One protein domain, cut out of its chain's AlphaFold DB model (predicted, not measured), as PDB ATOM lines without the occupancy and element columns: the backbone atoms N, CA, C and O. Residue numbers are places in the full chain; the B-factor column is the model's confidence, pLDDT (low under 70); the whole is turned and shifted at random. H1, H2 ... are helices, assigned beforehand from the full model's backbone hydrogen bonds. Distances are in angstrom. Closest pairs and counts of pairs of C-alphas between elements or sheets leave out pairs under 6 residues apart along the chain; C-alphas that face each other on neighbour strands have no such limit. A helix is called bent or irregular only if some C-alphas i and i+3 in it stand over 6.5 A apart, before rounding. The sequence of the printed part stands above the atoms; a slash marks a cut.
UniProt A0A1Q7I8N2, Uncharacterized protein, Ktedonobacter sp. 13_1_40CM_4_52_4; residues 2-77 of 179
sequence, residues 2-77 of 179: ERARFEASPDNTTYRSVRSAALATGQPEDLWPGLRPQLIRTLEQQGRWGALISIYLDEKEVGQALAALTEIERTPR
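AT A GLANCE: This is residues 2 to 77 of the 179 residues of an uncharacterized protein of Ktedonobacter sp. 13_1_40CM_4_52_4 (UniProt A0A1Q7I8N2). Five named helices zigzag, each folding back on the one before: H2, H3 and H4 make a triangle, H1 packs on H2, H5 on H4. Residues 24 to 29 stick out. The printed part has 76 residues and no named strand; it is all helix and compact, radius of gyration of the C-alphas 12.8 A, spans 45 by 26 by 17 A.

IN THESE COORDINATES: H3, residues 31 to 45, 21.8 A long, is only just irregular: C-alphas 34 and 37 are 6.7 A apart. H2 is residues 12 to 22, H4 49 to 58. H1, residues 2 to 8, begins at C-alpha (99.433, 164.726, 183.881); H5, residues 62 to 74, ends at C-alpha (124.289, 174.225, 201.249).

HOW THE PARTS SIT: Each helix forms a hairpin with the next. H2 and H4 touch at a steep tilt of 49 degrees, closest C-alphas Asn 12 and Ala 51, 5.0 A. Every O i to N i+4 pair is within hydrogen-bond range except in H3, 9 of 11.

THE WHOLE: The printed part has no cut and no long link; residues 75 to 77 have pLDDT under 70.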
ATOM      1  N   GLU A   2      98.026 164.818 183.431       80.50
ATOM      2  CA  GLU A   2      99.433 164.726 183.881       80.50
ATOM      3  C   GLU A   2      99.906 165.880 184.782       80.50
ATOM      4  O   GLU A   2     100.587 165.638 185.773       80.50
ATOM      5  N   ARG A   3      99.481 167.123 184.524       79.00
ATOM      6  CA  ARG A   3      99.826 168.263 185.394       79.00
ATOM      7  C   ARG A   3      99.319 168.093 186.832       79.00
ATOM      8  O   ARG A   3     100.064 168.342 187.768       79.00
ATOM      9  N   ALA A   4      98.090 167.609 187.007       79.81
ATOM     10  CA  ALA A   4      97.529 167.350 188.335       79.81
ATOM     11  C   ALA A   4      98.294 166.237 189.075       79.81
ATOM     12  O   ALA A   4      98.442 166.288 190.292       79.81
ATOM     13  N   ARG A   5      98.828 165.247 188.341       81.62
ATOM     14  CA  ARG A   5      99.694 164.204 188.915       81.62
ATOM     15  C   ARG A   5     101.034 164.766 189.371       81.62
ATOM     16  O   ARG A   5     101.505 164.393 190.439       81.62
ATOM     17  N   PHE A   6     101.621 165.669 188.587       87.81
ATOM     18  CA  PHE A   6     102.824 166.384 188.997       87.81
ATOM     19  C   PHE A   6     102.568 167.235 190.237       87.81
ATOM     20  O   PHE A   6     103.309 167.104 191.195       87.81
ATOM     21  N   GLU A   7     101.497 168.029 190.276       84.62
ATOM     22  CA  GLU A   7     101.161 168.851 191.448       84.62
ATOM     23  C   GLU A   7     100.923 168.004 192.714       84.62
ATOM     24  O   GLU A   7     101.320 168.411 193.804       84.62
ATOM     25  N   ALA A   8     100.343 166.805 192.574       84.88
ATOM     26  CA  ALA A   8     100.134 165.876 193.685       84.88
ATOM     27  C   ALA A   8     101.432 165.215 194.189       84.88
ATOM     28  O   ALA A   8     101.556 164.938 195.381       84.88
ATOM     29  N   SER A   9     102.391 164.943 193.299       86.38
ATOM     30  CA  SER A   9     103.682 164.340 193.649       86.38
ATOM     31  C   SER A   9     104.801 164.855 192.735       86.38
ATOM     32  O   SER A   9     105.169 164.165 191.774       86.38
ATOM     33  N   PRO A  10     105.360 166.050 193.013       87.44
ATOM     34  CA  PRO A  10     106.415 166.633 192.188       87.44
ATOM     35  C   PRO A  10     107.715 165.831 192.297       87.44
ATOM     36  O   PRO A  10     108.359 165.805 193.348       87.44
ATOM     37  N   ASP A  11     108.089 165.169 191.204       90.31
ATOM     38  CA  ASP A  11     109.301 164.358 191.087       90.31
ATOM     39  C   ASP A  11     109.716 164.226 189.606       90.31
ATOM     40  O   ASP A  11     108.977 164.629 188.703       90.31
ATOM     41  N   ASN A  12     110.887 163.645 189.325       88.81
ATOM     42  CA  ASN A  12     111.359 163.412 187.957       88.81
ATOM     43  C   ASN A  12     110.391 162.519 187.158       88.81
ATOM     44  O   ASN A  12     110.124 162.753 185.980       88.81
ATOM     45  N   THR A  13     109.802 161.506 187.795       90.06
ATOM     46  CA  THR A  13     108.862 160.590 187.128       90.06
ATOM     47  C   THR A  13     107.617 161.312 186.608       90.06
ATOM     48  O   THR A  13     107.256 161.167 185.439       90.06
ATOM     49  N   THR A  14     106.987 162.137 187.445       90.56
ATOM     50  CA  THR A  14     105.812 162.924 187.062       90.56
ATOM     51  C   THR A  14     106.182 164.047 186.097       90.56
ATOM     52  O   THR A  14     105.431 164.299 185.156       90.56
ATOM     53  N   TYR A  15     107.364 164.655 186.241       92.31
ATOM     54  CA  TYR A  15     107.893 165.627 185.284       92.31
ATOM     55  C   TYR A  15     108.052 165.029 183.879       92.31
ATOM     56  O   TYR A  15     107.570 165.613 182.908       92.31
ATOM     57  N   ARG A  16     108.658 163.841 183.754       89.94
ATOM     58  CA  ARG A  16     108.828 163.146 182.465       89.94
ATOM     59  C   ARG A  16     107.488 162.858 181.786       89.94
ATOM     60  O   ARG A  16     107.387 163.035 180.575       89.94
ATOM     61  N   SER A  17     106.461 162.476 182.548       89.69
ATOM     62  CA  SER A  17     105.100 162.275 182.023       89.69
ATOM     63  C   SER A  17     104.467 163.571 181.515       89.69
ATOM     64  O   SER A  17     103.800 163.581 180.483       89.69
ATOM     65  N   VAL A  18     104.689 164.689 182.213       90.12
ATOM     66  CA  VAL A  18     104.220 166.003 181.752       90.12
ATOM     67  C   VAL A  18     104.978 166.441 180.495       90.12
ATOM     68  O   VAL A  18     104.355 166.915 179.545       90.12
ATOM     69  N   ARG A  19     106.300 166.235 180.452       91.50
ATOM     70  CA  ARG A  19     107.151 166.548 179.295       91.50
ATOM     71  C   ARG A  19     106.749 165.759 178.055       91.50
ATOM     72  O   ARG A  19     106.601 166.345 176.988       91.50
ATOM     73  N   SER A  20     106.545 164.450 178.186       90.06
ATOM     74  CA  SER A  20     106.142 163.604 177.059       90.06
ATOM     75  C   SER A  20     104.767 163.990 176.516       90.06
ATOM     76  O   SER A  20     104.590 164.045 175.303       90.06
ATOM     77  N   ALA A  21     103.818 164.335 177.394       89.00
ATOM     78  CA  ALA A  21     102.505 164.823 176.986       89.00
ATOM     79  C   ALA A  21     102.577 166.190 176.284       89.00
ATOM     80  O   ALA A  21     101.863 166.406 175.310       89.00
ATOM     81  N   ALA A  22     103.439 167.098 176.753       88.06
ATOM     82  CA  ALA A  22     103.605 168.426 176.162       88.06
ATOM     83  C   ALA A  22     104.315 168.400 174.797       88.06
ATOM     84  O   ALA A  22     104.043 169.254 173.962       88.06
ATOM     85  N   LEU A  23     105.199 167.423 174.568       87.94
ATOM     86  CA  LEU A  23     105.913 167.224 173.301       87.94
ATOM     87  C   LEU A  23     105.191 166.263 172.338       87.94
ATOM     88  O   LEU A  23     105.726 165.932 171.280       87.94
ATOM     89  N   ALA A  24     104.001 165.779 172.700       89.12
ATOM     90  CA  ALA A  24     103.223 164.891 171.849       89.12
ATOM     91  C   ALA A  24     102.748 165.609 170.575       89.12
ATOM     92  O   ALA A  24     102.441 166.804 170.580       89.12
ATOM     93  N   THR A  25     102.640 164.860 169.477       81.75
ATOM     94  CA  THR A  25     102.196 165.385 168.181       81.75
ATOM     95  C   THR A  25     100.835 166.079 168.300       81.75
ATOM     96  O   THR A  25      99.894 165.519 168.861       81.75
ATOM     97  N   GLY A  26     100.721 167.291 167.750       82.81
ATOM     98  CA  GLY A  26      99.494 168.093 167.790       82.81
ATOM     99  C   GLY A  26      99.382 169.046 168.984       82.81
ATOM    100  O   GLY A  26      98.366 169.728 169.111       82.81
ATOM    101  N   GLN A  27     100.399 169.118 169.848       85.62
ATOM    102  CA  GLN A  27     100.515 170.185 170.843       85.62
ATOM    103  C   GLN A  27     101.166 171.448 170.247       85.62
ATOM    104  O   GLN A  27     101.956 171.340 169.308       85.62
ATOM    105  N   PRO A  28     100.863 172.644 170.786       86.44
ATOM    106  CA  PRO A  28     101.565 173.870 170.415       86.44
ATOM    107  C   PRO A  28     103.060 173.783 170.749       86.44
ATOM    108  O   PRO A  28     103.416 173.362 171.849       86.44
ATOM    109  N   GLU A  29     103.930 174.247 169.848       82.69
ATOM    110  CA  GLU A  29     105.391 174.244 170.057       82.69
ATOM    111  C   GLU A  29     105.809 175.062 171.297       82.69
ATOM    112  O   GLU A  29     106.725 174.677 172.024       82.69
ATOM    113  N   ASP A  30     105.058 176.121 171.617       87.56
ATOM    114  CA  ASP A  30     105.298 176.992 172.777       87.56
ATOM    115  C   ASP A  30     104.781 176.427 174.112       87.56
ATOM    116  O   ASP A  30     105.033 176.998 175.179       87.56
ATOM    117  N   LEU A  31     104.073 175.292 174.092       88.38
ATOM    118  CA  LEU A  31     103.494 174.709 175.301       88.38
ATOM    119  C   LEU A  31     104.580 174.308 176.305       88.38
ATOM    120  O   LEU A  31     104.478 174.615 177.496       88.38
ATOM    121  N   TRP A  32     105.624 173.624 175.835       90.75
ATOM    122  CA  TRP A  32     106.704 173.158 176.698       90.75
ATOM    123  C   TRP A  32     107.581 174.302 177.235       90.75
ATOM    124  O   TRP A  32     107.768 174.354 178.455       90.75
ATOM    125  N   PRO A  33     108.047 175.264 176.409       90.44
ATOM    126  CA  PRO A  33     108.741 176.459 176.892       90.44
ATOM    127  C   PRO A  33     107.962 177.258 177.948       90.44
ATOM    128  O   PRO A  33     108.569 177.777 178.882       90.44
ATOM    129  N   GLY A  34     106.629 177.325 177.852       90.00
ATOM    130  CA  GLY A  34     105.792 177.988 178.858       90.00
ATOM    131  C   GLY A  34     105.593 177.180 180.147       90.00
ATOM    132  O   GLY A  34     105.474 177.757 181.233       90.00
ATOM    133  N   LEU A  35     105.556 175.848 180.046       90.25
ATOM    134  CA  LEU A  35     105.259 174.949 181.163       90.25
ATOM    135  C   LEU A  35     106.503 174.587 181.982       90.25
ATOM    136  O   LEU A  35     106.445 174.600 183.213       90.25
ATOM    137  N   ARG A  36     107.628 174.291 181.321       93.50
ATOM    138  CA  ARG A  36     108.869 173.832 181.964       93.50
ATOM    139  C   ARG A  36     109.313 174.739 183.119       93.50
ATOM    140  O   ARG A  36     109.500 174.210 184.216       93.50
ATOM    141  N   PRO A  37     109.410 176.077 182.961       93.62
ATOM    142  CA  PRO A  37     109.849 176.950 184.051       93.62
ATOM    143  C   PRO A  37     108.931 176.888 185.279       93.62
ATOM    144  O   PRO A  37     109.396 177.027 186.406       93.62
ATOM    145  N   GLN A  38     107.629 176.643 185.087       91.81
ATOM    146  CA  GLN A  38     106.667 176.528 186.190       91.81
ATOM    147  C   GLN A  38     106.872 175.231 186.984       91.81
ATOM    148  O   GLN A  38     106.809 175.244 188.217       91.81
ATOM    149  N   LEU A  39     107.143 174.121 186.288       93.00
ATOM    150  CA  LEU A  39     107.431 172.826 186.912       93.00
ATOM    151  C   LEU A  39     108.742 172.878 187.703       93.00
ATOM    152  O   LEU A  39     108.768 172.492 188.871       93.00
ATOM    153  N   ILE A  40     109.800 173.423 187.094       94.38
ATOM    154  CA  ILE A  40     111.100 173.615 187.746       94.38
ATOM    155  C   ILE A  40     110.949 174.487 188.994       94.38
ATOM    156  O   ILE A  40     111.324 174.059 190.083       94.38
ATOM    157  N   ARG A  41     110.281 175.642 188.879       93.38
ATOM    158  CA  ARG A  41     110.034 176.540 190.016       93.38
ATOM    159  C   ARG A  41     109.281 175.853 191.155       93.38
ATOM    160  O   ARG A  41     109.562 176.111 192.322       93.38
ATOM    161  N   THR A  42     108.329 174.979 190.834       92.38
ATOM    162  CA  THR A  42     107.586 174.208 191.843       92.38
ATOM    163  C   THR A  42     108.514 173.253 192.597       92.38
ATOM    164  O   THR A  42     108.444 173.170 193.822       92.38
ATOM    165  N   LEU A  43     109.413 172.558 191.893       91.75
ATOM    166  CA  LEU A  43     110.400 171.669 192.514       91.75
ATOM    167  C   LEU A  43     111.411 172.445 193.367       91.75
ATOM    168  O   LEU A  43     111.723 172.003 194.472       91.75
ATOM    169  N   GLU A  44     111.871 173.609 192.903       91.06
ATOM    170  CA  GLU A  44     112.775 174.494 193.654       91.06
ATOM    171  C   GLU A  44     112.128 174.980 194.955       91.06
ATOM    172  O   GLU A  44     112.707 174.845 196.029       91.06
ATOM    173  N   GLN A  45     110.887 175.476 194.883       89.44
ATOM    174  CA  GLN A  45     110.136 175.949 196.052       89.44
ATOM    175  C   GLN A  45     109.889 174.849 197.086       89.44
ATOM    176  O   GLN A  45     109.816 175.124 198.282       89.44
ATOM    177  N   GLN A  46     109.765 173.603 196.635       88.12
ATOM    178  CA  GLN A  46     109.600 172.445 197.506       88.12
ATOM    179  C   GLN A  46     110.933 171.823 197.951       88.12
ATOM    180  O   GLN A  46     110.924 170.796 198.630       88.12
ATOM    181  N   GLY A  47     112.078 172.394 197.553       87.25
ATOM    182  CA  GLY A  47     113.404 171.866 197.876       87.25
ATOM    183  C   GLY A  47     113.667 170.473 197.294       87.25
ATOM    184  O   GLY A  47     114.468 169.709 197.836       87.25
ATOM    185  N   ARG A  48     112.991 170.103 196.197       89.38
ATOM    186  CA  ARG A  48     113.100 168.795 195.524       89.38
ATOM    187  C   ARG A  48     114.346 168.730 194.635       89.38
ATOM    188  O   ARG A  48     114.290 168.332 193.474       89.38
ATOM    189  N   TRP A  49     115.494 169.092 195.195       89.44
ATOM    190  CA  TRP A  49     116.754 169.218 194.466       89.44
ATOM    191  C   TRP A  49     117.231 167.911 193.823       89.44
ATOM    192  O   TRP A  49     117.773 167.941 192.726       89.44
ATOM    193  N   GLY A  50     116.984 166.750 194.441       89.12
ATOM    194  CA  GLY A  50     117.326 165.455 193.830       89.12
ATOM    195  C   GLY A  50     116.548 165.170 192.536       89.12
ATOM    196  O   GLY A  50     117.112 164.671 191.560       89.12
ATOM    197  N   ALA A  51     115.269 165.560 192.498       91.31
ATOM    198  CA  ALA A  51     114.455 165.475 191.289       91.31
ATOM    199  C   ALA A  51     114.960 166.456 190.224       91.31
ATOM    200  O   ALA A  51     115.106 166.063 189.070       91.31
ATOM    201  N   LEU A  52     115.300 167.691 190.619       94.00
ATOM    202  CA  LEU A  52     115.880 168.698 189.722       94.00
ATOM    203  C   LEU A  52     117.192 168.228 189.091       94.00
ATOM    204  O   LEU A  52     117.330 168.311 187.878       94.00
ATOM    205  N   ILE A  53     118.119 167.668 189.877       93.69
ATOM    206  CA  ILE A  53     119.364 167.104 189.340       93.69
ATOM    207  C   ILE A  53     119.047 166.036 188.297       93.69
ATOM    208  O   ILE A  53     119.570 166.090 187.190       93.69
ATOM    209  N   SER A  54     118.162 165.093 188.624       93.00
ATOM    210  CA  SER A  54     117.806 164.011 187.703       93.00
ATOM    211  C   SER A  54     117.204 164.546 186.395       93.00
ATOM    212  O   SER A  54     117.576 164.083 185.321       93.00
ATOM    213  N   ILE A  55     116.336 165.558 186.480       93.94
ATOM    214  CA  ILE A  55     115.741 166.238 185.321       93.94
ATOM    215  C   ILE A  55     116.817 166.929 184.475       93.94
ATOM    216  O   ILE A  55     116.854 166.747 183.261       93.94
ATOM    217  N   TYR A  56     117.713 167.696 185.101       95.88
ATOM    218  CA  TYR A  56     118.778 168.402 184.391       95.88
ATOM    219  C   TYR A  56     119.767 167.441 183.731       95.88
ATOM    220  O   TYR A  56     120.202 167.689 182.609       95.88
ATOM    221  N   LEU A  57     120.074 166.308 184.370       93.94
ATOM    222  CA  LEU A  57     120.884 165.252 183.763       93.94
ATOM    223  C   LEU A  57     120.178 164.613 182.555       93.94
ATOM    224  O   LEU A  57     120.805 164.455 181.507       93.94
ATOM    225  N   ASP A  58     118.877 164.318 182.655       92.19
ATOM    226  CA  ASP A  58     118.082 163.775 181.540       92.19
ATOM    227  C   ASP A  58     118.002 164.744 180.347       92.19
ATOM    228  O   ASP A  58     117.964 164.327 179.186       92.19
ATOM    229  N   GLU A  59     117.961 166.047 180.623       93.00
ATOM    230  CA  GLU A  59     117.918 167.112 179.616       93.00
ATOM    231  C   GLU A  59     119.311 167.551 179.135       93.00
ATOM    232  O   GLU A  59     119.407 168.383 178.236       93.00
ATOM    233  N   LYS A  60     120.385 166.938 179.654       93.19
ATOM    234  CA  LYS A  60     121.796 167.269 179.366       93.19
ATOM    235  C   LYS A  60     122.187 168.704 179.747       93.19
ATOM    236  O   LYS A  60     123.148 169.262 179.219       93.19
ATOM    237  N   GLU A  61     121.484 169.292 180.707       94.94
ATOM    238  CA  GLU A  61     121.724 170.632 181.240       94.94
ATOM    239  C   GLU A  61     122.692 170.572 182.429       94.94
ATOM    240  O   GLU A  61     122.363 170.864 183.579       94.94
ATOM    241  N   VAL A  62     123.929 170.166 182.141       94.62
ATOM    242  CA  VAL A  62     124.944 169.832 183.152       94.62
ATOM    243  C   VAL A  62     125.239 170.990 184.113       94.62
ATOM    244  O   VAL A  62     125.345 170.776 185.320       94.62
ATOM    245  N   GLY A  63     125.298 172.229 183.615       94.69
ATOM    246  CA  GLY A  63     125.504 173.410 184.460       94.69
ATOM    247  C   GLY A  63     124.389 173.610 185.497       94.69
ATOM    248  O   GLY A  63     124.661 173.982 186.638       94.69
ATOM    249  N   GLN A  64     123.138 173.298 185.140       94.88
ATOM    250  CA  GLN A  64     122.010 173.371 186.075       94.88
ATOM    251  C   GLN A  64     122.039 172.217 187.084       94.88
ATOM    252  O   GLN A  64     121.743 172.428 188.260       94.88
ATOM    253  N   ALA A  65     122.475 171.023 186.668       95.31
ATOM    254  CA  ALA A  65     122.692 169.896 187.576       95.31
ATOM    255  C   ALA A  65     123.773 170.200 188.634       95.31
ATOM    256  O   ALA A  65     123.576 169.905 189.814       95.31
ATOM    257  N   LEU A  66     124.875 170.850 188.238       93.88
ATOM    258  CA  LEU A  66     125.928 171.321 189.149       93.88
ATOM    259  C   LEU A  66     125.400 172.354 190.159       93.88
ATOM    260  O   LEU A  66     125.665 172.249 191.361       93.88
ATOM    261  N   ALA A  67     124.611 173.326 189.689       93.31
ATOM    262  CA  ALA A  67     123.990 174.323 190.557       93.31
ATOM    263  C   ALA A  67     123.027 173.671 191.567       93.31
ATOM    264  O   ALA A  67     123.128 173.925 192.767       93.31
ATOM    265  N   ALA A  68     122.158 172.766 191.111       92.06
ATOM    266  CA  ALA A  68     121.218 172.056 191.977       92.06
ATOM    267  C   ALA A  68     121.923 171.167 193.019       92.06
ATOM    268  O   ALA A  68     121.479 171.099 194.166       92.06
ATOM    269  N   LEU A  69     123.042 170.523 192.662       90.56
ATOM    270  CA  LEU A  69     123.860 169.769 193.619       90.56
ATOM    271  C   LEU A  69     124.434 170.678 194.712       90.56
ATOM    272  O   LEU A  69     124.385 170.325 195.891       90.56
ATOM    273  N   THR A  70     124.902 171.867 194.335       89.25
ATOM    274  CA  THR A  70     125.427 172.861 195.281       89.25
ATOM    275  C   THR A  70     124.360 173.286 196.299       89.25
ATOM    276  O   THR A  70     124.658 173.431 197.484       89.25
ATOM    277  N   GLU A  71     123.099 173.430 195.882       87.88
ATOM    278  CA  GLU A  71     121.993 173.773 196.790       87.88
ATOM    279  C   GLU A  71     121.676 172.655 197.803       87.88
ATOM    280  O   GLU A  71     121.402 172.930 198.978       87.88
ATOM    281  N   ILE A  72     121.808 171.379 197.411       82.38
ATOM    282  CA  ILE A  72     121.720 170.252 198.362       82.38
ATOM    283  C   ILE A  72     122.824 170.347 199.413       82.38
ATOM    284  O   ILE A  72     122.568 170.132 200.597       82.38
ATOM    285  N   GLU A  73     124.052 170.652 198.994       79.19
ATOM    286  CA  GLU A  73     125.205 170.723 199.895       79.19
ATOM    287  C   GLU A  73     125.136 171.915 200.857       79.19
ATOM    288  O   GLU A  73     125.593 171.807 201.997       79.19
ATOM    289  N   ARG A  74     124.527 173.027 200.427       76.44
ATOM    290  CA  ARG A  74     124.289 174.225 201.249       76.44
ATOM    291  C   ARG A  74     123.192 174.041 202.291       76.44
ATOM    292  O   ARG A  74     123.192 174.756 203.293       76.44
ATOM    293  N   THR A  75     122.262 173.111 202.077       67.44
ATOM    294  CA  THR A  75     121.164 172.870 203.017       67.44
ATOM    295  C   THR A  75     121.733 172.317 204.335       67.44
ATOM    296  O   THR A  75     122.330 171.236 204.329       67.44
ATOM    297  N   PRO A  76     121.577 173.020 205.478       55.31
ATOM    298  CA  PRO A  76     122.171 172.602 206.741       55.31
ATOM    299  C   PRO A  76     121.700 171.199 207.123       55.31
ATOM    300  O   PRO A  76     120.508 170.962 207.331       55.31
ATOM    301  N   ARG A  77     122.638 170.256 207.245       58.22
ATOM    302  CA  ARG A  77     122.344 168.967 207.875       58.22
ATOM    303  C   ARG A  77     121.989 169.254 209.333       58.22
ATOM    304  O   ARG A  77     122.797 169.845 210.048       58.22
TER     305      ARG A  77